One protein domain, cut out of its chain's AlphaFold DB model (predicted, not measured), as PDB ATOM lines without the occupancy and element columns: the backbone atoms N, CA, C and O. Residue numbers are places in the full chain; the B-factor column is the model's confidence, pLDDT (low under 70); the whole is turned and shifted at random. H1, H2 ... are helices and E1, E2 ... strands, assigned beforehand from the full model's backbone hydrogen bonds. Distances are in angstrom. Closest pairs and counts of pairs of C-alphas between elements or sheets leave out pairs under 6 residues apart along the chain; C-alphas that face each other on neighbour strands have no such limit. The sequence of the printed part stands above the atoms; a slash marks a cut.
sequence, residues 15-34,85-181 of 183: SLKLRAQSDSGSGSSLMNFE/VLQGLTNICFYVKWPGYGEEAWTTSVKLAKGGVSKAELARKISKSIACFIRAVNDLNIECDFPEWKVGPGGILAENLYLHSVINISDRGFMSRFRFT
ATOM      1  N   SER A  15      76.328   9.407  16.433       56.84
ATOM      2  CA  SER A  15      77.284  10.514  16.422       56.84
ATOM      3  C   SER A  15      78.163  10.474  17.665       56.84
ATOM      4  O   SER A  15      77.688  10.636  18.788       56.84
ATOM      5  N   LEU A  16      79.465  10.329  17.457       56.31
ATOM      6  CA  LEU A  16      80.480  10.492  18.487       56.31
ATOM      7  C   LEU A  16      81.195  11.818  18.257       56.31
ATOM      8  O   LEU A  16      81.767  12.053  17.195       56.31
ATOM      9  N   LYS A  17      81.149  12.707  19.243       61.62
ATOM     10  CA  LYS A  17      81.860  13.984  19.192       61.62
ATOM     11  C   LYS A  17      83.223  13.826  19.843       61.62
ATOM     12  O   LYS A  17      83.372  13.209  20.888       61.62
ATOM     13  N   LEU A  18      84.227  14.403  19.219       53.91
ATOM     14  CA  LEU A  18      85.611  14.416  19.657       53.91
ATOM     15  C   LEU A  18      85.941  15.854  20.003       53.91
ATOM     16  O   LEU A  18      85.706  16.738  19.182       53.91
ATOM     17  N   ARG A  19      86.491  16.089  21.189       60.44
ATOM     18  CA  ARG A  19      87.031  17.390  21.575       60.44
ATOM     19  C   ARG A  19      88.504  17.238  21.902       60.44
ATOM     20  O   ARG A  19      88.889  16.463  22.774       60.44
ATOM     21  N   ALA A  20      89.317  17.990  21.191       55.59
ATOM     22  CA  ALA A  20      90.745  18.084  21.377       55.59
ATOM     23  C   ALA A  20      91.070  19.235  22.338       55.59
ATOM     24  O   ALA A  20      90.543  20.342  22.189       55.59
ATOM     25  N   GLN A  21      91.956  18.995  23.303       55.06
ATOM     26  CA  GLN A  21      92.490  20.047  24.165       55.06
ATOM     27  C   GLN A  21      94.005  20.156  23.960       55.06
ATOM     28  O   GLN A  21      94.728  19.159  24.002       55.06
ATOM     29  N   SER A  22      94.462  21.379  23.688       47.09
ATOM     30  CA  SER A  22      95.878  21.746  23.609       47.09
ATOM     31  C   SER A  22      96.243  22.570  24.838       47.09
ATOM     32  O   SER A  22      95.487  23.470  25.211       47.09
ATOM     33  N   ASP A  23      97.402  22.286  25.426       47.50
ATOM     34  CA  ASP A  23      97.917  23.019  26.588       47.50
ATOM     35  C   ASP A  23      98.595  24.348  26.204       47.50
ATOM     36  O   ASP A  23      98.834  25.180  27.073       47.50
ATOM     37  N   SER A  24      98.893  24.591  24.918       48.38
ATOM     38  CA  SER A  24      99.753  25.711  24.501       48.38
ATOM     39  C   SER A  24      99.034  26.964  23.992       48.38
ATOM     40  O   SER A  24      99.706  27.906  23.585       48.38
ATOM     41  N   GLY A  25      97.700  27.032  23.981       40.44
ATOM     42  CA  GLY A  25      96.950  28.214  23.509       40.44
ATOM     43  C   GLY A  25      97.086  28.530  22.006       40.44
ATOM     44  O   GLY A  25      96.199  29.164  21.439       40.44
ATOM     45  N   SER A  26      98.124  28.034  21.334       40.09
ATOM     46  CA  SER A  26      98.342  28.129  19.896       40.09
ATOM     47  C   SER A  26      97.485  27.102  19.155       40.09
ATOM     48  O   SER A  26      97.575  25.894  19.379       40.09
ATOM     49  N   GLY A  27      96.596  27.597  18.292       37.97
ATOM     50  CA  GLY A  27      95.728  26.776  17.454       37.97
ATOM     51  C   GLY A  27      96.548  25.839  16.573       37.97
ATOM     52  O   GLY A  27      97.381  26.277  15.785       37.97
ATOM     53  N   SER A  28      96.333  24.539  16.739       40.03
ATOM     54  CA  SER A  28      96.901  23.511  15.875       40.03
ATOM     55  C   SER A  28      96.004  23.398  14.643       40.03
ATOM     56  O   SER A  28      94.815  23.130  14.782       40.03
ATOM     57  N   SER A  29      96.552  23.641  13.451       37.88
ATOM     58  CA  SER A  29      95.831  23.454  12.185       37.88
ATOM     59  C   SER A  29      95.712  21.959  11.889       37.88
ATOM     60  O   SER A  29      96.721  21.256  11.870       37.88
ATOM     61  N   LEU A  30      94.490  21.466  11.673       43.38
ATOM     62  CA  LEU A  30      94.191  20.045  11.470       43.38
ATOM     63  C   LEU A  30      93.625  19.847  10.059       43.38
ATOM     64  O   LEU A  30      92.642  20.484   9.692       43.38
ATOM     65  N   MET A  31      94.278  18.993   9.265       37.31
ATOM     66  CA  MET A  31      93.929  18.735   7.860       37.31
ATOM     67  C   MET A  31      92.515  18.140   7.721       37.31
ATOM     68  O   MET A  31      92.068  17.357   8.562       37.31
ATOM     69  N   ASN A  32      91.819  18.506   6.639       35.84
ATOM     70  CA  ASN A  32      90.482  18.006   6.311       35.84
ATOM     71  C   ASN A  32      90.502  16.497   6.029       35.84
ATOM     72  O   ASN A  32      91.315  15.995   5.257       35.84
ATOM     73  N   PHE A  33      89.571  15.782   6.654       41.78
ATOM     74  CA  PHE A  33      89.367  14.351   6.468       41.78
ATOM     75  C   PHE A  33      88.273  14.116   5.427       41.78
ATOM     76  O   PHE A  33      87.105  13.939   5.770       41.78
ATOM     77  N   GLU A  34      88.633  14.134   4.150       35.00
ATOM     78  CA  GLU A  34      87.690  13.795   3.086       35.00
ATOM     79  C   GLU A  34      87.753  12.290   2.798       35.00
ATOM     80  O   GLU A  34      88.604  11.802   2.067       35.00
ATOM     81  N   VAL A  85      97.631  13.356  12.058       73.06
ATOM     82  CA  VAL A  85      96.422  14.162  11.850       73.06
ATOM     83  C   VAL A  85      96.103  15.095  12.992       73.06
ATOM     84  O   VAL A  85      95.358  16.044  12.795       73.06
ATOM     85  N   LEU A  86      96.655  14.830  14.171       74.81
ATOM     86  CA  LEU A  86      96.523  15.682  15.340       74.81
ATOM     87  C   LEU A  86      97.907  15.991  15.884       74.81
ATOM     88  O   LEU A  86      98.648  15.072  16.200       74.81
ATOM     89  N   GLN A  87      98.257  17.263  16.033       79.31
ATOM     90  CA  GLN A  87      99.521  17.691  16.640       79.31
ATOM     91  C   GLN A  87      99.257  18.740  17.715       79.31
ATOM     92  O   GLN A  87      98.206  19.369  17.718       79.31
ATOM     93  N   GLY A  88     100.191  18.903  18.655       77.69
ATOM     94  CA  GLY A  88     100.082  19.922  19.711       77.69
ATOM     95  C   GLY A  88      98.978  19.674  20.749       77.69
ATOM     96  O   GLY A  88      98.714  20.537  21.585       77.69
ATOM     97  N   LEU A  89      98.339  18.503  20.715       77.12
ATOM     98  CA  LEU A  89      97.328  18.086  21.680       77.12
ATOM     99  C   LEU A  89      97.945  17.198  22.755       77.12
ATOM    100  O   LEU A  89      98.761  16.325  22.457       77.12
ATOM    101  N   THR A  90      97.496  17.367  23.993       81.56
ATOM    102  CA  THR A  90      97.909  16.518  25.121       81.56
ATOM    103  C   THR A  90      96.818  15.535  25.527       81.56
ATOM    104  O   THR A  90      97.108  14.483  26.105       81.56
ATOM    105  N   ASN A  91      95.565  15.824  25.165       83.94
ATOM    106  CA  ASN A  91      94.414  14.990  25.477       83.94
ATOM    107  C   ASN A  91      93.342  15.054  24.377       83.94
ATOM    108  O   ASN A  91      93.100  16.106  23.776       83.94
ATOM    109  N   ILE A  92      92.664  13.925  24.158       82.62
ATOM    110  CA  ILE A  92      91.439  13.833  23.357       82.62
ATOM    111  C   ILE A  92      90.315  13.345  24.255       82.62
ATOM    112  O   ILE A  92      90.438  12.312  24.910       82.62
ATOM    113  N   CYS A  93      89.203  14.063  24.224       83.12
ATOM    114  CA  CYS A  93      87.969  13.682  24.876       83.12
ATOM    115  C   CYS A  93      86.978  13.138  23.836       83.12
ATOM    116  O   CYS A  93      86.686  13.797  22.837       83.12
ATOM    117  N   PHE A  94      86.482  11.929  24.067       81.25
ATOM    118  CA  PHE A  94      85.478  11.236  23.272       81.25
ATOM    119  C   PHE A  94      84.138  11.354  23.992       81.25
ATOM    120  O   PHE A  94      84.028  10.938  25.141       81.25
ATOM    121  N   TYR A  95      83.137  11.889  23.304       81.75
ATOM    122  CA  TYR A  95      81.763  12.013  23.772       81.75
ATOM    123  C   TYR A  95      80.875  11.122  22.913       81.75
ATOM    124  O   TYR A  95      80.685  11.387  21.722       81.75
ATOM    125  N   VAL A  96      80.324  10.073  23.510       82.50
ATOM    126  CA  VAL A  96      79.349   9.201  22.854       82.50
ATOM    127  C   VAL A  96      77.957   9.702  23.204       82.50
ATOM    128  O   VAL A  96      77.617   9.804  24.381       82.50
ATOM    129  N   LYS A  97      77.155  10.013  22.184       83.50
ATOM    130  CA  LYS A  97      75.716  10.214  22.346       83.50
ATOM    131  C   LYS A  97      74.999   9.051  21.677       83.50
ATOM    132  O   LYS A  97      75.155   8.858  20.471       83.50
ATOM    133  N   TRP A  98      74.222   8.308  22.456       84.94
ATOM    134  CA  TRP A  98      73.489   7.141  21.987       84.94
ATOM    135  C   TRP A  98      72.013   7.260  22.383       84.94
ATOM    136  O   TRP A  98      71.738   7.473  23.562       84.94
ATOM    137  N   PRO A  99      71.059   7.168  21.439       84.75
ATOM    138  CA  PRO A  99      69.639   7.314  21.759       84.75
ATOM    139  C   PRO A  99      69.148   6.297  22.802       84.75
ATOM    140  O   PRO A  99      69.501   5.125  22.738       84.75
ATOM    141  N   GLY A 100      68.351   6.755  23.767       86.06
ATOM    142  CA  GLY A 100      67.755   5.926  24.821       86.06
ATOM    143  C   GLY A 100      68.664   5.579  26.010       86.06
ATOM    144  O   GLY A 100      68.166   5.067  27.012       86.06
ATOM    145  N   TYR A 101      69.963   5.888  25.951       83.06
ATOM    146  CA  TYR A 101      70.878   5.779  27.094       83.06
ATOM    147  C   TYR A 101      71.158   7.165  27.682       83.06
ATOM    148  O   TYR A 101      72.260   7.680  27.522       83.06
ATOM    149  N   GLY A 102      70.153   7.759  28.339       77.00
ATOM    150  CA  GLY A 102      70.235   9.044  29.045       77.00
ATOM    151  C   GLY A 102      70.689  10.249  28.202       77.00
ATOM    152  O   GLY A 102      71.210  10.140  27.091       77.00
ATOM    153  N   GLU A 103      70.506  11.459  28.731       68.81
ATOM    154  CA  GLU A 103      71.070  12.663  28.099       68.81
ATOM    155  C   GLU A 103      72.566  12.849  28.399       68.81
ATOM    156  O   GLU A 103      73.257  13.602  27.701       68.81
ATOM    157  N   GLU A 104      73.084  12.162  29.421       65.69
ATOM    158  CA  GLU A 104      74.480  12.261  29.829       65.69
ATOM    159  C   GLU A 104      75.395  11.573  28.810       65.69
ATOM    160  O   GLU A 104      75.405  10.355  28.644       65.69
ATOM    161  N   ALA A 105      76.195  12.376  28.103       66.75
ATOM    162  CA  ALA A 105      77.147  11.864  27.129       66.75
ATOM    163  C   ALA A 105      78.230  11.023  27.822       66.75
ATOM    164  O   ALA A 105      78.984  11.532  28.662       66.75
ATOM    165  N   TRP A 106      78.376   9.760  27.408       81.19
ATOM    166  CA  TRP A 106      79.480   8.930  27.880       81.19
ATOM    167  C   TRP A 106      80.794   9.561  27.447       81.19
ATOM    168  O   TRP A 106      81.060   9.731  26.253       81.19
ATOM    169  N   THR A 107      81.615   9.914  28.429       85.00
ATOM    170  CA  THR A 107      82.824  10.692  28.198       85.00
ATOM    171  C   THR A 107      84.051   9.864  28.541       85.00
ATOM    172  O   THR A 107      84.188   9.353  29.647       85.00
ATOM    173  N   THR A 108      84.976   9.727  27.595       83.62
ATOM    174  CA  THR A 108      86.270   9.069  27.817       83.62
ATOM    175  C   THR A 108      87.384  10.005  27.385       83.62
ATOM    176  O   THR A 108      87.343  10.553  26.292       83.62
ATOM    177  N   SER A 109      88.394  10.199  28.228       84.00
ATOM    178  CA  SER A 109      89.564  11.016  27.891       84.00
ATOM    179  C   SER A 109      90.791  10.138  27.700       84.00
ATOM    180  O   SER A 109      91.030   9.220  28.486       84.00
ATOM    181  N   VAL A 110      91.582  10.419  26.669       81.50
ATOM    182  CA  VAL A 110      92.798   9.673  26.354       81.50
ATOM    183  C   VAL A 110      93.963  10.637  26.210       81.50
ATOM    184  O   VAL A 110      94.009  11.455  25.289       81.50
ATOM    185  N   LYS A 111      94.948  10.480  27.099       83.44
ATOM    186  CA  LYS A 111      96.218  11.199  27.010       83.44
ATOM    187  C   LYS A 111      96.965  10.794  25.745       83.44
ATOM    188  O   LYS A 111      97.000   9.617  25.372       83.44
ATOM    189  N   LEU A 112      97.567  11.782  25.101       81.94
ATOM    190  CA  LEU A 112      98.343  11.596  23.887       81.94
ATOM    191  C   LEU A 112      99.836  11.569  24.191       81.94
ATOM    192  O   LEU A 112     100.319  12.252  25.093       81.94
ATOM    193  N   ALA A 113     100.564  10.765  23.420       78.44
ATOM    194  CA  ALA A 113     102.017  10.797  23.431       78.44
ATOM    195  C   ALA A 113     102.522  12.092  22.774       78.44
ATOM    196  O   ALA A 113     101.859  12.686  21.919       78.44
ATOM    197  N   LYS A 114     103.722  12.530  23.167       76.94
ATOM    198  CA  LYS A 114     104.408  13.647  22.506       76.94
ATOM    199  C   LYS A 114     104.725  13.242  21.060       76.94
ATOM    200  O   LYS A 114     105.292  12.176  20.855       76.94
ATOM    201  N   GLY A 115     104.370  14.085  20.088       73.88
ATOM    202  CA  GLY A 115     104.616  13.830  18.656       73.88
ATOM    203  C   GLY A 115     103.363  13.816  17.776       73.88
ATOM    204  O   GLY A 115     103.479  13.761  16.558       73.88
ATOM    205  N   GLY A 116     102.175  13.934  18.374       79.62
ATOM    206  CA  GLY A 116     100.909  13.929  17.646       79.62
ATOM    207  C   GLY A 116     100.272  12.543  17.550       79.62
ATOM    208  O   GLY A 116     100.735  11.580  18.157       79.62
ATOM    209  N   VAL A 117      99.155  12.456  16.834       80.19
ATOM    210  CA  VAL A 117      98.347  11.245  16.673       80.19
ATOM    211  C   VAL A 117      98.222  10.953  15.195       80.19
ATOM    212  O   VAL A 117      97.737  11.799  14.440       80.19
ATOM    213  N   SER A 118      98.642   9.757  14.793       80.06
ATOM    214  CA  SER A 118      98.391   9.274  13.444       80.06
ATOM    215  C   SER A 118      96.917   8.945  13.237       80.06
ATOM    216  O   SER A 118      96.159   8.706  14.183       80.06
ATOM    217  N   LYS A 119      96.509   8.900  11.975       72.62
ATOM    218  CA  LYS A 119      95.207   8.407  11.517       72.62
ATOM    219  C   LYS A 119      94.796   7.099  12.190       72.62
ATOM    220  O   LYS A 119      93.718   6.998  12.780       72.62
ATOM    221  N   ALA A 120      95.700   6.127  12.155       71.38
ATOM    222  CA  ALA A 120      95.528   4.811  12.753       71.38
ATOM    223  C   ALA A 120      95.273   4.860  14.246       71.38
ATOM    224  O   ALA A 120      94.378   4.192  14.761       71.38
ATOM    225  N   GLU A 121      96.092   5.640  14.946       79.38
ATOM    226  CA  GLU A 121      96.014   5.739  16.389       79.38
ATOM    227  C   GLU A 121      94.721   6.443  16.806       79.38
ATOM    228  O   GLU A 121      94.067   6.016  17.758       79.38
ATOM    229  N   LEU A 122      94.284   7.459  16.055       78.44
ATOM    230  CA  LEU A 122      92.990   8.094  16.275       78.44
ATOM    231  C   LEU A 122      91.842   7.096  16.074       78.44
ATOM    232  O   LEU A 122      91.016   6.944  16.972       78.44
ATOM    233  N   ALA A 123      91.820   6.368  14.952       75.44
ATOM    234  CA  ALA A 123      90.807   5.346  14.683       75.44
ATOM    235  C   ALA A 123      90.782   4.264  15.777       75.44
ATOM    236  O   ALA A 123      89.722   3.919  16.292       75.44
ATOM    237  N   ARG A 124      91.954   3.791  16.216       76.50
ATOM    238  CA  ARG A 124      92.101   2.811  17.302       76.50
ATOM    239  C   ARG A 124      91.530   3.326  18.622       76.50
ATOM    240  O   ARG A 124      90.815   2.592  19.306       76.50
ATOM    241  N   LYS A 125      91.818   4.581  18.984       81.12
ATOM    242  CA  LYS A 125      91.273   5.213  20.196       81.12
ATOM    243  C   LYS A 125      89.752   5.384  20.113       81.12
ATOM    244  O   LYS A 125      89.078   5.068  21.090       81.12
ATOM    245  N   ILE A 126      89.219   5.802  18.959       79.88
ATOM    246  CA  ILE A 126      87.771   5.895  18.704       79.88
ATOM    247  C   ILE A 126      87.109   4.528  18.907       79.88
ATOM    248  O   ILE A 126      86.187   4.403  19.714       79.88
ATOM    249  N   SER A 127      87.614   3.490  18.233       78.25
ATOM    250  CA  SER A 127      87.069   2.132  18.323       78.25
ATOM    251  C   SER A 127      87.112   1.594  19.750       78.25
ATOM    252  O   SER A 127      86.131   1.030  20.226       78.25
ATOM    253  N   LYS A 128      88.218   1.819  20.473       80.69
ATOM    254  CA  LYS A 128      88.332   1.431  21.885       80.69
ATOM    255  C   LYS A 128      87.298   2.146  22.755       80.69
ATOM    256  O   LYS A 128      86.678   1.501  23.592       80.69
ATOM    257  N   SER A 129      87.094   3.450  22.549       82.25
ATOM    258  CA  SER A 129      86.101   4.228  23.298       82.25
ATOM    259  C   SER A 129      84.684   3.696  23.084       82.25
ATOM    260  O   SER A 129      83.940   3.551  24.051       82.25
ATOM    261  N   ILE A 130      84.320   3.360  21.843       81.50
ATOM    262  CA  ILE A 130      83.010   2.774  21.527       81.50
ATOM    263  C   ILE A 130      82.862   1.371  22.106       81.50
ATOM    264  O   ILE A 130      81.837   1.072  22.704       81.50
ATOM    265  N   ALA A 131      83.885   0.521  21.999       80.12
ATOM    266  CA  ALA A 131      83.844  -0.813  22.591       80.12
ATOM    267  C   ALA A 131      83.656  -0.757  24.117       80.12
ATOM    268  O   ALA A 131      82.901  -1.548  24.679       80.12
ATOM    269  N   CYS A 132      84.314   0.193  24.791       83.19
ATOM    270  CA  CYS A 132      84.106   0.447  26.215       83.19
ATOM    271  C   CYS A 132      82.676   0.911  26.514       83.19
ATOM    272  O   CYS A 132      82.075   0.387  27.444       83.19
ATOM    273  N   PHE A 133      82.134   1.839  25.718       86.31
ATOM    274  CA  PHE A 133      80.746   2.280  25.844       86.31
ATOM    275  C   PHE A 133      79.773   1.100  25.712       86.31
ATOM    276  O   PHE A 133      79.005   0.858  26.633       86.31
ATOM    277  N   ILE A 134      79.867   0.313  24.633       85.81
ATOM    278  CA  ILE A 134      78.976  -0.832  24.379       85.81
ATOM    279  C   ILE A 134      78.999  -1.802  25.556       85.81
ATOM    280  O   ILE A 134      77.948  -2.176  26.057       85.81
ATOM    281  N   ARG A 135      80.190  -2.168  26.044       84.94
ATOM    282  CA  ARG A 135      80.319  -3.058  27.207       84.94
ATOM    283  C   ARG A 135      79.676  -2.483  28.465       84.94
ATOM    284  O   ARG A 135      79.109  -3.243  29.234       84.94
ATOM    285  N   ALA A 136      79.780  -1.173  28.679       87.00
ATOM    286  CA  ALA A 136      79.197  -0.517  29.844       87.00
ATOM    287  C   ALA A 136      77.663  -0.467  29.786       87.00
ATOM    288  O   ALA A 136      77.023  -0.503  30.832       87.00
ATOM    289  N   VAL A 137      77.081  -0.392  28.583       87.19
ATOM    290  CA  VAL A 137      75.629  -0.238  28.402       87.19
ATOM    291  C   VAL A 137      74.894  -1.515  27.984       87.19
ATOM    292  O   VAL A 137      73.668  -1.517  27.963       87.19
ATOM    293  N   ASN A 138      75.616  -2.600  27.678       84.12
ATOM    294  CA  ASN A 138      75.061  -3.868  27.180       84.12
ATOM    295  C   ASN A 138      73.981  -4.471  28.091       84.12
ATOM    296  O   ASN A 138      73.015  -5.054  27.607       84.12
ATOM    297  N   ASP A 139      74.154  -4.315  29.403       83.12
ATOM    298  CA  ASP A 139      73.242  -4.862  30.411       83.12
ATOM    299  C   ASP A 139      72.282  -3.796  30.964       83.12
ATOM    300  O   ASP A 139      71.453  -4.082  31.829       83.12
ATOM    301  N   LEU A 140      72.388  -2.553  30.480       86.19
ATOM    302  CA  LEU A 140      71.510  -1.468  30.888       86.19
ATOM    303  C   LEU A 140      70.214  -1.510  30.083       86.19
ATOM    304  O   LEU A 140      70.208  -1.681  28.860       86.19
ATOM    305  N   ASN A 141      69.101  -1.295  30.781       83.38
ATOM    306  CA  ASN A 141      67.819  -1.093  30.128       83.38
ATOM    307  C   ASN A 141      67.806   0.274  29.447       83.38
ATOM    308  O   ASN A 141      68.183   1.282  30.044       83.38
ATOM    309  N   ILE A 142      67.362   0.277  28.196       84.75
ATOM    310  CA  ILE A 142      67.113   1.493  27.436       84.75
ATOM    311  C   ILE A 142      65.777   2.103  27.868       84.75
ATOM    312  O   ILE A 142      64.861   1.381  28.274       84.75
ATOM    313  N   GLU A 143      65.651   3.425  27.774       76.62
ATOM    314  CA  GLU A 143      64.350   4.083  27.905       76.62
ATOM    315  C   GLU A 143      63.370   3.527  26.855       76.62
ATOM    316  O   GLU A 143      63.735   3.321  25.695       76.62
ATOM    317  N   CYS A 144      62.125   3.260  27.271       62.44
ATOM    318  CA  CYS A 144      61.130   2.515  26.485       62.44
ATOM    319  C   CYS A 144      60.825   3.097  25.096       62.44
ATOM    320  O   CYS A 144      60.288   2.380  24.256       62.44
ATOM    321  N   ASP A 145      61.160   4.362  24.851       79.25
ATOM    322  CA  ASP A 145      60.832   5.072  23.616       79.25
ATOM    323  C   ASP A 145      61.797   4.768  22.454       79.25
ATOM    324  O   ASP A 145      61.537   5.191  21.329       79.25
ATOM    325  N   PHE A 146      62.894   4.034  22.698       80.31
ATOM    326  CA  PHE A 146      63.947   3.788  21.697       80.31
ATOM    327  C   PHE A 146      64.446   2.327  21.634       80.31
ATOM    328  O   PHE A 146      65.659   2.108  21.588       80.31
ATOM    329  N   PRO A 147      63.581   1.293  21.639       82.44
ATOM    330  CA  PRO A 147      64.015  -0.106  21.719       82.44
ATOM    331  C   PRO A 147      64.939  -0.539  20.568       82.44
ATOM    332  O   PRO A 147      65.812  -1.380  20.771       82.44
ATOM    333  N   GLU A 148      64.806   0.057  19.380       83.50
ATOM    334  CA  GLU A 148      65.653  -0.210  18.212       83.50
ATOM    335  C   GLU A 148      67.108   0.258  18.386       83.50
ATOM    336  O   GLU A 148      68.000  -0.189  17.664       83.50
ATOM    337  N   TRP A 149      67.362   1.122  19.371       86.19
ATOM    338  CA  TRP A 149      68.692   1.609  19.725       86.19
ATOM    339  C   TRP A 149      69.330   0.828  20.868       86.19
ATOM    340  O   TRP A 149      70.450   1.150  21.266       86.19
ATOM    341  N   LYS A 150      68.663  -0.197  21.406       89.06
ATOM    342  CA  LYS A 150      69.222  -1.013  22.486       89.06
ATOM    343  C   LYS A 150      70.570  -1.588  22.057       89.06
ATOM    344  O   LYS A 150      70.696  -2.113  20.959       89.06
ATOM    345  N   VAL A 151      71.575  -1.516  22.916       88.12
ATOM    346  CA  VAL A 151      72.853  -2.206  22.732       88.12
ATOM    347  C   VAL A 151      72.761  -3.587  23.371       88.12
ATOM    348  O   VAL A 151      72.252  -3.724  24.482       88.12
ATOM    349  N   GLY A 152      73.275  -4.605  22.683       85.06
ATOM    350  CA  GLY A 152      73.312  -5.972  23.203       85.06
ATOM    351  C   GLY A 152      72.129  -6.839  22.760       85.06
ATOM    352  O   GLY A 152      71.560  -6.607  21.689       85.06
ATOM    353  N   PRO A 153      71.765  -7.881  23.534       82.19
ATOM    354  CA  PRO A 153      70.749  -8.849  23.126       82.19
ATOM    355  C   PRO A 153      69.400  -8.200  22.786       82.19
ATOM    356  O   PRO A 153      68.787  -7.517  23.617       82.19
ATOM    357  N   GLY A 154      68.924  -8.458  21.565       84.06
ATOM    358  CA  GLY A 154      67.677  -7.900  21.035       84.06
ATOM    359  C   GLY A 154      67.803  -6.493  20.442       84.06
ATOM    360  O   GLY A 154      66.779  -5.863  20.207       84.06
ATOM    361  N   GLY A 155      69.024  -6.002  20.213       87.56
ATOM    362  CA  GLY A 155      69.275  -4.722  19.554       87.56
ATOM    363  C   GLY A 155      70.576  -4.712  18.745       87.56
ATOM    364  O   GLY A 155      70.935  -5.687  18.085       87.56
ATOM    365  N   ILE A 156      71.285  -3.589  18.775       84.75
ATOM    366  CA  ILE A 156      72.535  -3.349  18.059       84.75
ATOM    367  C   ILE A 156      73.678  -4.096  18.755       84.75
ATOM    368  O   ILE A 156      74.107  -3.757  19.863       84.75
ATOM    369  N   LEU A 157      74.206  -5.107  18.070       83.50
ATOM    370  CA  LEU A 157      75.392  -5.844  18.495       83.50
ATOM    371  C   LEU A 157      76.672  -5.096  18.108       83.50
ATOM    372  O   LEU A 157      76.727  -4.404  17.090       83.50
ATOM    373  N   ALA A 158      77.735  -5.277  18.896       79.75
ATOM    374  CA  ALA A 158      79.026  -4.638  18.636       79.75
ATOM    375  C   ALA A 158      79.618  -5.012  17.266       79.75
ATOM    376  O   ALA A 158      80.218  -4.172  16.602       79.75
ATOM    377  N   GLU A 159      79.415  -6.254  16.830       80.88
ATOM    378  CA  GLU A 159      79.835  -6.772  15.519       80.88
ATOM    379  C   GLU A 159      79.088  -6.147  14.335       80.88
ATOM    380  O   GLU A 159      79.587  -6.143  13.213       80.88
ATOM    381  N   ASN A 160      77.920  -5.563  14.599       80.69
ATOM    382  CA  ASN A 160      77.110  -4.887  13.597       80.69
ATOM    383  C   ASN A 160      77.437  -3.398  13.491       80.69
ATOM    384  O   ASN A 160      76.806  -2.713  12.692       80.69
ATOM    385  N   LEU A 161      78.392  -2.884  14.274       79.06
ATOM    386  CA  LEU A 161      78.789  -1.481  14.253       79.06
ATOM    387  C   LEU A 161      80.025  -1.257  13.397       79.06
ATOM    388  O   LEU A 161      81.083  -1.852  13.591       79.06
ATOM    389  N   TYR A 162      79.906  -0.282  12.510       75.12
ATOM    390  CA  TYR A 162      80.965   0.122  11.607       75.12
ATOM    391  C   TYR A 162      81.156   1.621  11.763       75.12
ATOM    392  O   TYR A 162      80.213   2.395  11.594       75.12
ATOM    393  N   LEU A 163      82.372   2.066  12.079       71.69
ATOM    394  CA  LEU A 163      82.691   3.481  11.900       71.69
ATOM    395  C   LEU A 163      82.512   3.784  10.397       71.69
ATOM    396  O   LEU A 163      82.852   2.980   9.544       71.69
ATOM    397  N   HIS A 164      81.846   4.878  10.062       70.94
ATOM    398  CA  HIS A 164      81.510   5.220   8.680       70.94
ATOM    399  C   HIS A 164      82.350   6.399   8.202       70.94
ATOM    400  O   HIS A 164      82.868   6.410   7.090       70.94
ATOM    401  N   SER A 165      82.489   7.417   9.047       68.19
ATOM    402  CA  SER A 165      83.233   8.625   8.704       68.19
ATOM    403  C   SER A 165      83.684   9.352   9.957       68.19
ATOM    404  O   SER A 165      82.943   9.386  10.936       68.19
ATOM    405  N   VAL A 166      84.843  10.004   9.895       68.12
ATOM    406  CA  VAL A 166      85.288  10.993  10.884       68.12
ATOM    407  C   VAL A 166      85.372  12.334  10.169       68.12
ATOM    408  O   VAL A 166      86.121  12.474   9.210       68.12
ATOM    409  N   ILE A 167      84.565  13.293  10.600       70.38
ATOM    410  CA  ILE A 167      84.412  14.608   9.978       70.38
ATOM    411  C   ILE A 167      85.024  15.641  10.916       70.38
ATOM    412  O   ILE A 167      84.722  15.644  12.107       70.38
ATOM    413  N   ASN A 168      85.864  16.531  10.399       65.69
ATOM    414  CA  ASN A 168      86.298  17.698  11.156       65.69
ATOM    415  C   ASN A 168      85.145  18.715  11.226       65.69
ATOM    416  O   ASN A 168      84.594  19.089  10.195       65.69
ATOM    417  N   ILE A 169      84.748  19.126  12.432       71.62
ATOM    418  CA  ILE A 169      83.657  20.090  12.652       71.62
ATOM    419  C   ILE A 169      84.146  21.422  13.236       71.62
ATOM    420  O   ILE A 169      83.360  22.360  13.333       71.62
ATOM    421  N   SER A 170      85.410  21.509  13.668       68.06
ATOM    422  CA  SER A 170      86.058  22.736  14.157       68.06
ATOM    423  C   SER A 170      87.557  22.503  14.363       68.06
ATOM    424  O   SER A 170      87.975  21.363  14.536       68.06
ATOM    425  N   ASP A 171      88.344  23.563  14.543       62.94
ATOM    426  CA  ASP A 171      89.791  23.501  14.839       62.94
ATOM    427  C   ASP A 171      90.185  22.563  15.993       62.94
ATOM    428  O   ASP A 171      91.343  22.182  16.139       62.94
ATOM    429  N   ARG A 172      89.234  22.213  16.865       65.44
ATOM    430  CA  ARG A 172      89.447  21.334  18.021       65.44
ATOM    431  C   ARG A 172      88.397  20.238  18.140       65.44
ATOM    432  O   ARG A 172      88.243  19.662  19.217       65.44
ATOM    433  N   GLY A 173      87.631  19.975  17.088       65.62
ATOM    434  CA  GLY A 173      86.449  19.136  17.197       65.62
ATOM    435  C   GLY A 173      86.241  18.259  15.984       65.62
ATOM    436  O   GLY A 173      86.217  18.749  14.863       65.62
ATOM    437  N   PHE A 174      86.004  16.974  16.224       70.44
ATOM    438  CA  PHE A 174      85.646  16.023  15.177       70.44
ATOM    439  C   PHE A 174      84.315  15.358  15.507       70.44
ATOM    440  O   PHE A 174      83.886  15.306  16.658       70.44
ATOM    441  N   MET A 175      83.649  14.838  14.493       71.69
ATOM    442  CA  MET A 175      82.432  14.062  14.619       71.69
ATOM    443  C   MET A 175      82.618  12.752  13.875       71.69
ATOM    444  O   MET A 175      82.796  12.731  12.661       71.69
ATOM    445  N   SER A 176      82.570  11.652  14.606       70.81
ATOM    446  CA  SER A 176      82.541  10.315  14.038       70.81
ATOM    447  C   SER A 176      81.094   9.879  13.858       70.81
ATOM    448  O   SER A 176      80.288  10.025  14.774       70.81
ATOM    449  N   ARG A 177      80.767   9.346  12.685       69.50
ATOM    450  CA  ARG A 177      79.485   8.701  12.413       69.50
ATOM    451  C   ARG A 177      79.707   7.203  12.342       69.50
ATOM    452  O   ARG A 177      80.623   6.776  11.644       69.50
ATOM    453  N   PHE A 178      78.875   6.427  13.018       71.38
ATOM    454  CA  PHE A 178      78.859   4.967  12.908       71.38
ATOM    455  C   PHE A 178      77.604   4.534  12.188       71.38
ATOM    456  O   PHE A 178      76.558   5.093  12.472       71.38
ATOM    457  N   ARG A 179      77.697   3.541  11.312       73.75
ATOM    458  CA  ARG A 179      76.539   2.814  10.797       73.75
ATOM    459  C   ARG A 179      76.381   1.507  11.545       73.75
ATOM    460  O   ARG A 179      77.366   0.928  12.000       73.75
ATOM    461  N   PHE A 180      75.148   1.035  11.606       73.56
ATOM    462  CA  PHE A 180      74.851  -0.315  12.046       73.56
ATOM    463  C   PHE A 180      73.975  -1.049  11.041       73.56
ATOM    464  O   PHE A 180      73.212  -0.436  10.289       73.56
ATOM    465  N   THR A 181      74.110  -2.369  11.030       70.56
ATOM    466  CA  THR A 181      73.230  -3.280  10.300       70.56
ATOM    467  C   THR A 181      72.303  -3.976  11.286       70.56
ATOM    468  O   THR A 181      72.770  -4.567  12.257       70.56
TER     469      THR A 181
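This is residues 15 to 34 and 85 to 181 of the 183 residues of an uncharacterized protein of Gymnopilus dilepis (UniProt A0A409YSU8). A strongly twisted sheet of five antiparallel strands curls round one long helix, H1, which packs on one face of the sheet, most of all along E3 and E2, with E4 coming round at the opposite edge. Long loops lengthen the body at its two ends: residues 22 to 34 at one, and residues 138 to 160, which follow the helix, at the other. The printed part has 117 residues with one named helix and five named strands, along the chain E1, E2, E3, H1, E4, E5; the sheet order is E3, E2, E1, E5, E4. The class is mixed, helices and strands, with under half of the residues in named elements. The whole is compact, with a radius of gyration of the C-alphas of 15.2 A, yet elongated in outline, spanning 46 by 25 by 22 A.

In the sheet, E1, residues 15 to 21, is an inner strand between E2, residues 91 to 97, and E5, residues 173 to 180. E2 and E1 are antiparallel at 159 degrees, with N 19 and O 93 2.8 A apart, within hydrogen-bond range. E1 and E5 are antiparallel at 155 degrees, with N 18 and O 174 at 2.7 A. The edge strand E3, residues 106 to 111, forms a hairpin with E2, with N 94 and O 108 at 2.8 A. The other edge strand, E4, residues 161 to 170, forms a hairpin with E5, with N 175 and O 167 at 2.7 A. E3 and E4 are apart. From edge to edge the strands' lines turn by 71 degrees and the way across the sheet turns by 72 degrees. H1, residues 119 to 137, is on the sheet, two layers with the helix on one face. Its closest C-alphas to E3 are those of Ser 129 and Thr 108, 6.6 A; to E2, Ser 129 and Phe 94, 7.0 A; to E4, Ser 127 and Leu 163, 7.9 A. In H1 every O i to N i+4 pair is within hydrogen-bond range.

E1 begins at C-alpha 15, (77.284, 10.514, 16.422). H1 is 27.3 A from first to last C-alpha, starting at C-alpha 119, (95.207, 8.407, 11.517). E4 measures 25.3 A and bends by 50 degrees at residue 164. E5 measures 23.2 A and ends at C-alpha 180, (74.851, -0.315, 12.046). E1, E2 and E3 measure 19.5, 19.6 and 16.9 A.

The two C-alphas farthest apart are those of Ser 26 and Gly 154, 47.3 A. Residues 35 to 84 are not printed, and C-alphas 34 and 85 are 12.4 A apart across the cut. The link from H1 to E4 is long, 23 residues. The mean pLDDT of the printed part is 73.0; 32 residues are under 70, among them residues 15 to 34.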